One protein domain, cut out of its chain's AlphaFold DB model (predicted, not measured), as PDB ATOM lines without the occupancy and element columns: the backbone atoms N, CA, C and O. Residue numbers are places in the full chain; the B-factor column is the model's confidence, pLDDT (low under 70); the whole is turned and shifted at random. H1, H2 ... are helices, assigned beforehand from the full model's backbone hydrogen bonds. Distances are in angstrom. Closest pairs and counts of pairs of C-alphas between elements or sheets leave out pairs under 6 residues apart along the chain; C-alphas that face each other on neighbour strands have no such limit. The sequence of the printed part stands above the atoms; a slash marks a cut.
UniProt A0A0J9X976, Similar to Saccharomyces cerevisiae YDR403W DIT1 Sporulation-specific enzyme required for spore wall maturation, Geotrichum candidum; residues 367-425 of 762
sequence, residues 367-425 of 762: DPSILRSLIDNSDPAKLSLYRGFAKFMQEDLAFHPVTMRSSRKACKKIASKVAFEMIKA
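Overview. This is residues 367 to 425 of the 762 residues of the protein "Similar to Saccharomyces cerevisiae YDR403W DIT1 Sporulation-specific enzyme required for spore wall maturation" of Geotrichum candidum (UniProt A0A0J9X976). Long helices H2 and H4 cross as an X, with H1 making a corner with H2 at one end and short H3 at the other. The printed part has 59 residues with four named helices, H1 to H4: all helix. Elongated, 33 by 19 by 16 A, it is only just compact, close to loose, with a radius of gyration of the C-alphas of 12.0 A.

Arrangement. H1, residues 368 to 376, touches H2, residues 380 to 396, at 382 to 386 alone, about perpendicular at 83 degrees; closest C-alphas Ile 375 and Leu 383, 5.0 A. H4, residues 408 to 424, touches H2, opposite ways at a steep tilt of 56 degrees; closest C-alphas Ala 390 and Ser 416, 4.8 A. H3, residues 401 to 404, only just touches H4, with 3 pairs of C-alphas within 8 A. Every O i to N i+4 pair in H1, H2 and H4 is within hydrogen-bond range.

Along the chain. H1 begins at C-alpha 368 (23.179, -8.053, -23.183); H2 is 24.2 A long; H4, 24.4 A, ends at C-alpha 424 (21.825, -2.803, -27.062).

Size, cuts and confidence. The printed part has no cut, and no printed residue is under 70 in pLDDT.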
ATOM      1  N   ASP A 367      19.947  -6.866 -19.935       73.50
ATOM      2  CA  ASP A 367      21.066  -7.821 -19.938       73.50
ATOM      3  C   ASP A 367      21.483  -8.182 -21.388       73.50
ATOM      4  O   ASP A 367      20.714  -8.815 -22.131       73.50
ATOM      5  N   PRO A 368      22.695  -7.781 -21.834       72.38
ATOM      6  CA  PRO A 368      23.179  -8.053 -23.183       72.38
ATOM      7  C   PRO A 368      23.297  -9.550 -23.486       72.38
ATOM      8  O   PRO A 368      23.212  -9.939 -24.656       72.38
ATOM      9  N   SER A 369      23.452 -10.391 -22.457       73.69
ATOM     10  CA  SER A 369      23.495 -11.848 -22.586       73.69
ATOM     11  C   SER A 369      22.173 -12.400 -23.128       73.69
ATOM     12  O   SER A 369      22.180 -13.323 -23.944       73.69
ATOM     13  N   ILE A 370      21.041 -11.772 -22.784       75.75
ATOM     14  CA  ILE A 370      19.717 -12.137 -23.297       75.75
ATOM     15  C   ILE A 370      19.639 -11.817 -24.786       75.75
ATOM     16  O   ILE A 370      19.262 -12.676 -25.582       75.75
ATOM     17  N   LEU A 371      20.032 -10.602 -25.188       78.81
ATOM     18  CA  LEU A 371      20.058 -10.226 -26.603       78.81
ATOM     19  C   LEU A 371      20.961 -11.177 -27.397       78.81
ATOM     20  O   LEU A 371      20.576 -11.638 -28.474       78.81
ATOM     21  N   ARG A 372      22.134 -11.504 -26.849       80.75
ATOM     22  CA  ARG A 372      23.069 -12.440 -27.466       80.75
ATOM     23  C   ARG A 372      22.475 -13.838 -27.587       80.75
ATOM     24  O   ARG A 372      22.491 -14.394 -28.676       80.75
ATOM     25  N   SER A 373      21.893 -14.364 -26.515       80.19
ATOM     26  CA  SER A 373      21.227 -15.666 -26.487       80.19
ATOM     27  C   SER A 373      20.090 -15.744 -27.506       80.19
ATOM     28  O   SER A 373      19.981 -16.729 -28.229       80.19
ATOM     29  N   LEU A 374      19.275 -14.692 -27.639       77.94
ATOM     30  CA  LEU A 374      18.203 -14.636 -28.637       77.94
ATOM     31  C   LEU A 374      18.758 -14.649 -30.069       77.94
ATOM     32  O   LEU A 374      18.229 -15.353 -30.927       77.94
ATOM     33  N   ILE A 375      19.843 -13.919 -30.333       80.62
ATOM     34  CA  ILE A 375      20.522 -13.949 -31.637       80.62
ATOM     35  C   ILE A 375      21.123 -15.337 -31.899       80.62
ATOM     36  O   ILE A 375      20.961 -15.880 -32.994       80.62
ATOM     37  N   ASP A 376      21.779 -15.920 -30.897       80.62
ATOM     38  CA  ASP A 376      22.513 -17.175 -31.021       80.62
ATOM     39  C   ASP A 376      21.572 -18.375 -31.199       80.62
ATOM     40  O   ASP A 376      21.807 -19.240 -32.047       80.62
ATOM     41  N   ASN A 377      20.435 -18.358 -30.502       81.00
ATOM     42  CA  ASN A 377      19.352 -19.333 -30.630       81.00
ATOM     43  C   ASN A 377      18.418 -19.058 -31.820       81.00
ATOM     44  O   ASN A 377      17.404 -19.734 -31.982       81.00
ATOM     45  N   SER A 378      18.774 -18.108 -32.689       82.50
ATOM     46  CA  SER A 378      18.043 -17.779 -33.914       82.50
ATOM     47  C   SER A 378      16.582 -17.366 -33.698       82.50
ATOM     48  O   SER A 378      15.718 -17.723 -34.504       82.50
ATOM     49  N   ASP A 379      16.309 -16.574 -32.655       84.31
ATOM     50  CA  ASP A 379      15.017 -15.905 -32.488       84.31
ATOM     51  C   ASP A 379      14.674 -15.110 -33.766       84.31
ATOM     52  O   ASP A 379      15.461 -14.243 -34.171       84.31
ATOM     53  N   PRO A 380      13.530 -15.380 -34.430       74.69
ATOM     54  CA  PRO A 380      13.235 -14.806 -35.741       74.69
ATOM     55  C   PRO A 380      13.241 -13.275 -35.756       74.69
ATOM     56  O   PRO A 380      13.768 -12.667 -36.693       74.69
ATOM     57  N   ALA A 381      12.698 -12.642 -34.713       75.19
ATOM     58  CA  ALA A 381      12.561 -11.194 -34.643       75.19
ATOM     59  C   ALA A 381      13.908 -10.515 -34.349       75.19
ATOM     60  O   ALA A 381      14.323  -9.613 -35.084       75.19
ATOM     61  N   LYS A 382      14.629 -10.961 -33.310       79.88
ATOM     62  CA  LYS A 382      15.918 -10.368 -32.912       79.88
ATOM     63  C   LYS A 382      17.013 -10.620 -33.939       79.88
ATOM     64  O   LYS A 382      17.791  -9.709 -34.228       79.88
ATOM     65  N   LEU A 383      17.058 -11.809 -34.540       80.75
ATOM     66  CA  LEU A 383      18.044 -12.124 -35.569       80.75
ATOM     67  C   LEU A 383      17.807 -11.314 -36.849       80.75
ATOM     68  O   LEU A 383      18.769 -10.832 -37.453       80.75
ATOM     69  N   SER A 384      16.547 -11.150 -37.264       78.62
ATOM     70  CA  SER A 384      16.188 -10.310 -38.414       78.62
ATOM     71  C   SER A 384      16.591  -8.851 -38.183       78.62
ATOM     72  O   SER A 384      17.295  -8.272 -39.013       78.62
ATOM     73  N   LEU A 385      16.262  -8.298 -37.007       80.75
ATOM     74  CA  LEU A 385      16.662  -6.950 -36.597       80.75
ATOM     75  C   LEU A 385      18.187  -6.773 -36.647       80.75
ATOM     76  O   LEU A 385      18.686  -5.865 -37.310       80.75
ATOM     77  N   TYR A 386      18.934  -7.682 -36.014       85.06
ATOM     78  CA  TYR A 386      20.397  -7.656 -36.000       85.06
ATOM     79  C   TYR A 386      21.007  -7.710 -37.406       85.06
ATOM     80  O   TYR A 386      21.913  -6.943 -37.728       85.06
ATOM     81  N   ARG A 387      20.488  -8.577 -38.282       84.38
ATOM     82  CA  ARG A 387      20.938  -8.667 -39.681       84.38
ATOM     83  C   ARG A 387      20.619  -7.402 -40.473       84.38
ATOM     84  O   ARG A 387      21.461  -6.977 -41.266       84.38
ATOM     85  N   GLY A 388      19.444  -6.811 -40.254       83.81
ATOM     86  CA  GLY A 388      19.034  -5.545 -40.857       83.81
ATOM     87  C   GLY A 388      20.003  -4.420 -40.502       83.81
ATOM     88  O   GLY A 388      20.605  -3.831 -41.399       83.81
ATOM     89  N   PHE A 389      20.257  -4.212 -39.205       86.62
ATOM     90  CA  PHE A 389      21.230  -3.224 -38.727       86.62
ATOM     91  C   PHE A 389      22.645  -3.509 -39.244       86.62
ATOM     92  O   PHE A 389      23.306  -2.606 -39.743       86.62
ATOM     93  N   ALA A 390      23.111  -4.760 -39.226       88.56
ATOM     94  CA  ALA A 390      24.442  -5.094 -39.733       88.56
ATOM     95  C   ALA A 390      24.591  -4.847 -41.246       88.56
ATOM     96  O   ALA A 390      25.680  -4.508 -41.711       88.56
ATOM     97  N   LYS A 391      23.526  -5.036 -42.040       86.88
ATOM     98  CA  LYS A 391      23.517  -4.700 -43.475       86.88
ATOM     99  C   LYS A 391      23.517  -3.186 -43.675       86.88
ATOM    100  O   LYS A 391      24.303  -2.692 -44.477       86.88
ATOM    101  N   PHE A 392      22.688  -2.475 -42.918       87.38
ATOM    102  CA  PHE A 392      22.635  -1.019 -42.922       87.38
ATOM    103  C   PHE A 392      24.005  -0.407 -42.576       87.38
ATOM    104  O   PHE A 392      24.515   0.409 -43.336       87.38
ATOM    105  N   MET A 393      24.667  -0.889 -41.520       90.19
ATOM    106  CA  MET A 393      25.990  -0.402 -41.109       90.19
ATOM    107  C   MET A 393      27.109  -0.767 -42.086       90.19
ATOM    108  O   MET A 393      28.068  -0.015 -42.216       90.19
ATOM    109  N   GLN A 394      27.007  -1.885 -42.814       90.12
ATOM    110  CA  GLN A 394      27.958  -2.182 -43.897       90.12
ATOM    111  C   GLN A 394      27.900  -1.134 -45.008       90.12
ATOM    112  O   GLN A 394      28.932  -0.811 -45.589       90.12
ATOM    113  N   GLU A 395      26.705  -0.630 -45.314       88.00
ATOM    114  CA  GLU A 395      26.535   0.437 -46.291       88.00
ATOM    115  C   GLU A 395      26.966   1.791 -45.722       88.00
ATOM    116  O   GLU A 395      27.721   2.510 -46.372       88.00
ATOM    117  N   ASP A 396      26.513   2.148 -44.520       89.25
ATOM    118  CA  ASP A 396      26.776   3.467 -43.935       89.25
ATOM    119  C   ASP A 396      28.268   3.678 -43.645       89.25
ATOM    120  O   ASP A 396      28.826   4.731 -43.927       89.25
ATOM    121  N   LEU A 397      28.960   2.626 -43.211       91.81
ATOM    122  CA  LEU A 397      30.389   2.680 -42.937       91.81
ATOM    123  C   LEU A 397      31.248   2.387 -44.169       91.81
ATOM    124  O   LEU A 397      32.458   2.273 -44.017       91.81
ATOM    125  N   ALA A 398      30.701   2.242 -45.382       89.38
ATOM    126  CA  ALA A 398      31.473   1.810 -46.558       89.38
ATOM    127  C   ALA A 398      32.671   2.723 -46.899       89.38
ATOM    128  O   ALA A 398      33.665   2.250 -47.447       89.38
ATOM    129  N   PHE A 399      32.586   4.009 -46.542       87.44
ATOM    130  CA  PHE A 399      33.617   5.026 -46.786       87.44
ATOM    131  C   PHE A 399      34.325   5.496 -45.508       87.44
ATOM    132  O   PHE A 399      35.085   6.462 -45.534       87.44
ATOM    133  N   HIS A 400      34.102   4.821 -44.380       89.06
ATOM    134  CA  HIS A 400      34.796   5.141 -43.139       89.06
ATOM    135  C   HIS A 400      36.302   4.802 -43.259       89.06
ATOM    136  O   HIS A 400      36.650   3.761 -43.825       89.06
ATOM    137  N   PRO A 401      37.235   5.604 -42.704       87.06
ATOM    138  CA  PRO A 401      38.675   5.346 -42.837       87.06
ATOM    139  C   PRO A 401      39.106   3.934 -42.407       87.06
ATOM    140  O   PRO A 401      39.942   3.308 -43.062       87.06
ATOM    141  N   VAL A 402      38.504   3.408 -41.336       85.00
ATOM    142  CA  VAL A 402      38.778   2.056 -40.811       85.00
ATOM    143  C   VAL A 402      38.333   0.960 -41.786       85.00
ATOM    144  O   VAL A 402      39.054  -0.017 -42.002       85.00
ATOM    145  N   THR A 403      37.154   1.099 -42.392       83.88
ATOM    146  CA  THR A 403      36.582   0.078 -43.284       83.88
ATOM    147  C   THR A 403      37.238   0.120 -44.662       83.88
ATOM    148  O   THR A 403      37.562  -0.931 -45.206       83.88
ATOM    149  N   MET A 404      37.559   1.306 -45.187       86.25
ATOM    150  CA  MET A 404      38.279   1.454 -46.458       86.25
ATOM    151  C   MET A 404      39.661   0.787 -46.448       86.25
ATOM    152  O   MET A 404      40.131   0.314 -47.481       86.25
ATOM    153  N   ARG A 405      40.313   0.730 -45.280       86.00
ATOM    154  CA  ARG A 405      41.614   0.067 -45.083       86.00
ATOM    155  C   ARG A 405      41.492  -1.425 -44.758       86.00
ATOM    156  O   ARG A 405      42.502  -2.105 -44.594       86.00
ATOM    157  N   SER A 406      40.271  -1.942 -44.648       86.06
ATOM    158  CA  SER A 406      39.976  -3.290 -44.172       86.06
ATOM    159  C   SER A 406      39.494  -4.210 -45.298       86.06
ATOM    160  O   SER A 406      38.888  -3.791 -46.280       86.06
ATOM    161  N   SER A 407      39.698  -5.523 -45.143       89.12
ATOM    162  CA  SER A 407      39.080  -6.506 -46.047       89.12
ATOM    163  C   SER A 407      37.547  -6.496 -45.926       89.12
ATOM    164  O   SER A 407      37.005  -6.164 -44.869       89.12
ATOM    165  N   ARG A 408      36.822  -6.972 -46.953       84.00
ATOM    166  CA  ARG A 408      35.347  -7.119 -46.893       84.00
ATOM    167  C   ARG A 408      34.883  -7.919 -45.666       84.00
ATOM    168  O   ARG A 408      33.882  -7.578 -45.041       84.00
ATOM    169  N   LYS A 409      35.628  -8.969 -45.294       85.75
ATOM    170  CA  LYS A 409      35.339  -9.796 -44.110       85.75
ATOM    171  C   LYS A 409      35.499  -8.999 -42.810       85.75
ATOM    172  O   LYS A 409      34.667  -9.133 -41.918       85.75
ATOM    173  N   ALA A 410      36.545  -8.179 -42.710       86.12
ATOM    174  CA  ALA A 410      36.780  -7.317 -41.556       86.12
ATOM    175  C   ALA A 410      35.719  -6.206 -41.449       86.12
ATOM    176  O   ALA A 410      35.159  -6.030 -40.371       86.12
ATOM    177  N   CYS A 411      35.340  -5.567 -42.562       86.56
ATOM    178  CA  CYS A 411      34.250  -4.581 -42.597       86.56
ATOM    179  C   CYS A 411      32.931  -5.172 -42.097       86.56
ATOM    180  O   CYS A 411      32.278  -4.597 -41.231       86.56
ATOM    181  N   LYS A 412      32.573  -6.369 -42.584       88.06
ATOM    182  CA  LYS A 412      31.375  -7.082 -42.124       88.06
ATOM    183  C   LYS A 412      31.428  -7.370 -40.622       88.06
ATOM    184  O   LYS A 412      30.417  -7.225 -39.948       88.06
ATOM    185  N   LYS A 413      32.597  -7.747 -40.085       89.88
ATOM    186  CA  LYS A 413      32.776  -7.982 -38.644       89.88
ATOM    187  C   LYS A 413      32.573  -6.697 -37.833       89.88
ATOM    188  O   LYS A 413      31.874  -6.748 -36.830       89.88
ATOM    189  N   ILE A 414      33.146  -5.574 -38.270       91.00
ATOM    190  CA  ILE A 414      32.988  -4.268 -37.611       91.00
ATOM    191  C   ILE A 414      31.520  -3.839 -37.623       91.00
ATOM    192  O   ILE A 414      30.954  -3.607 -36.563       91.00
ATOM    193  N   ALA A 415      30.876  -3.840 -38.793       91.25
ATOM    194  CA  ALA A 415      29.466  -3.478 -38.930       91.25
ATOM    195  C   ALA A 415      28.541  -4.349 -38.062       91.25
ATOM    196  O   ALA A 415      27.569  -3.854 -37.504       91.25
ATOM    197  N   SER A 416      28.853  -5.639 -37.918       90.75
ATOM    198  CA  SER A 416      28.138  -6.545 -37.017       90.75
ATOM    199  C   SER A 416      28.323  -6.189 -35.538       90.75
ATOM    200  O   SER A 416      27.345  -6.201 -34.799       90.75
ATOM    201  N   LYS A 417      29.541  -5.846 -35.100       91.25
ATOM    202  CA  LYS A 417      29.781  -5.397 -33.717       91.25
ATOM    203  C   LYS A 417      29.049  -4.087 -33.418       91.25
ATOM    204  O   LYS A 417      28.334  -3.993 -32.432       91.25
ATOM    205  N   VAL A 418      29.159  -3.120 -34.325       92.31
ATOM    206  CA  VAL A 418      28.449  -1.838 -34.246       92.31
ATOM    207  C   VAL A 418      26.932  -2.048 -34.182       92.31
ATOM    208  O   VAL A 418      26.269  -1.490 -33.318       92.31
ATOM    209  N   ALA A 419      26.374  -2.901 -35.045       89.81
ATOM    210  CA  ALA A 419      24.947  -3.221 -35.025       89.81
ATOM    211  C   ALA A 419      24.487  -3.815 -33.684       89.81
ATOM    212  O   ALA A 419      23.363  -3.557 -33.259       89.81
ATOM    213  N   PHE A 420      25.338  -4.603 -33.021       89.88
ATOM    214  CA  PHE A 420      25.046  -5.125 -31.689       89.88
ATOM    215  C   PHE A 420      24.962  -3.997 -30.651       89.88
ATOM    216  O   PHE A 420      23.960  -3.921 -29.943       89.88
ATOM    217  N   GLU A 421      25.942  -3.086 -30.616       90.38
ATOM    218  CA  GLU A 421      25.926  -1.933 -29.700       90.38
ATOM    219  C   GLU A 421      24.725  -1.004 -29.960       90.38
ATOM    220  O   GLU A 421      24.055  -0.585 -29.017       90.38
ATOM    221  N   MET A 422      24.347  -0.781 -31.225       89.00
ATOM    222  CA  MET A 422      23.167   0.024 -31.565       89.00
ATOM    223  C   MET A 422      21.850  -0.581 -31.055       89.00
ATOM    224  O   MET A 422      20.972   0.146 -30.599       89.00
ATOM    225  N   ILE A 423      21.690  -1.907 -31.133       86.12
ATOM    226  CA  ILE A 423      20.475  -2.593 -30.653       86.12
ATOM    227  C   ILE A 423      20.449  -2.666 -29.124       86.12
ATOM    228  O   ILE A 423      19.379  -2.623 -28.518       86.12
ATOM    229  N   LYS A 424      21.627  -2.785 -28.512       84.00
ATOM    230  CA  LYS A 424      21.825  -2.803 -27.062       84.00
ATOM    231  C   LYS A 424      21.530  -1.442 -26.421       84.00
ATOM    232  O   LYS A 424      21.078  -1.419 -25.279       84.00
ATOM    233  N   ALA A 425      21.746  -0.332 -27.132       84.06
ATOM    234  CA  ALA A 425      21.538   1.015 -26.607       84.06
ATOM    235  C   ALA A 425      20.061   1.275 -26.223       84.06
ATOM    236  O   ALA A 425      19.170   1.325 -27.080       84.06
TER     237      ALA A 425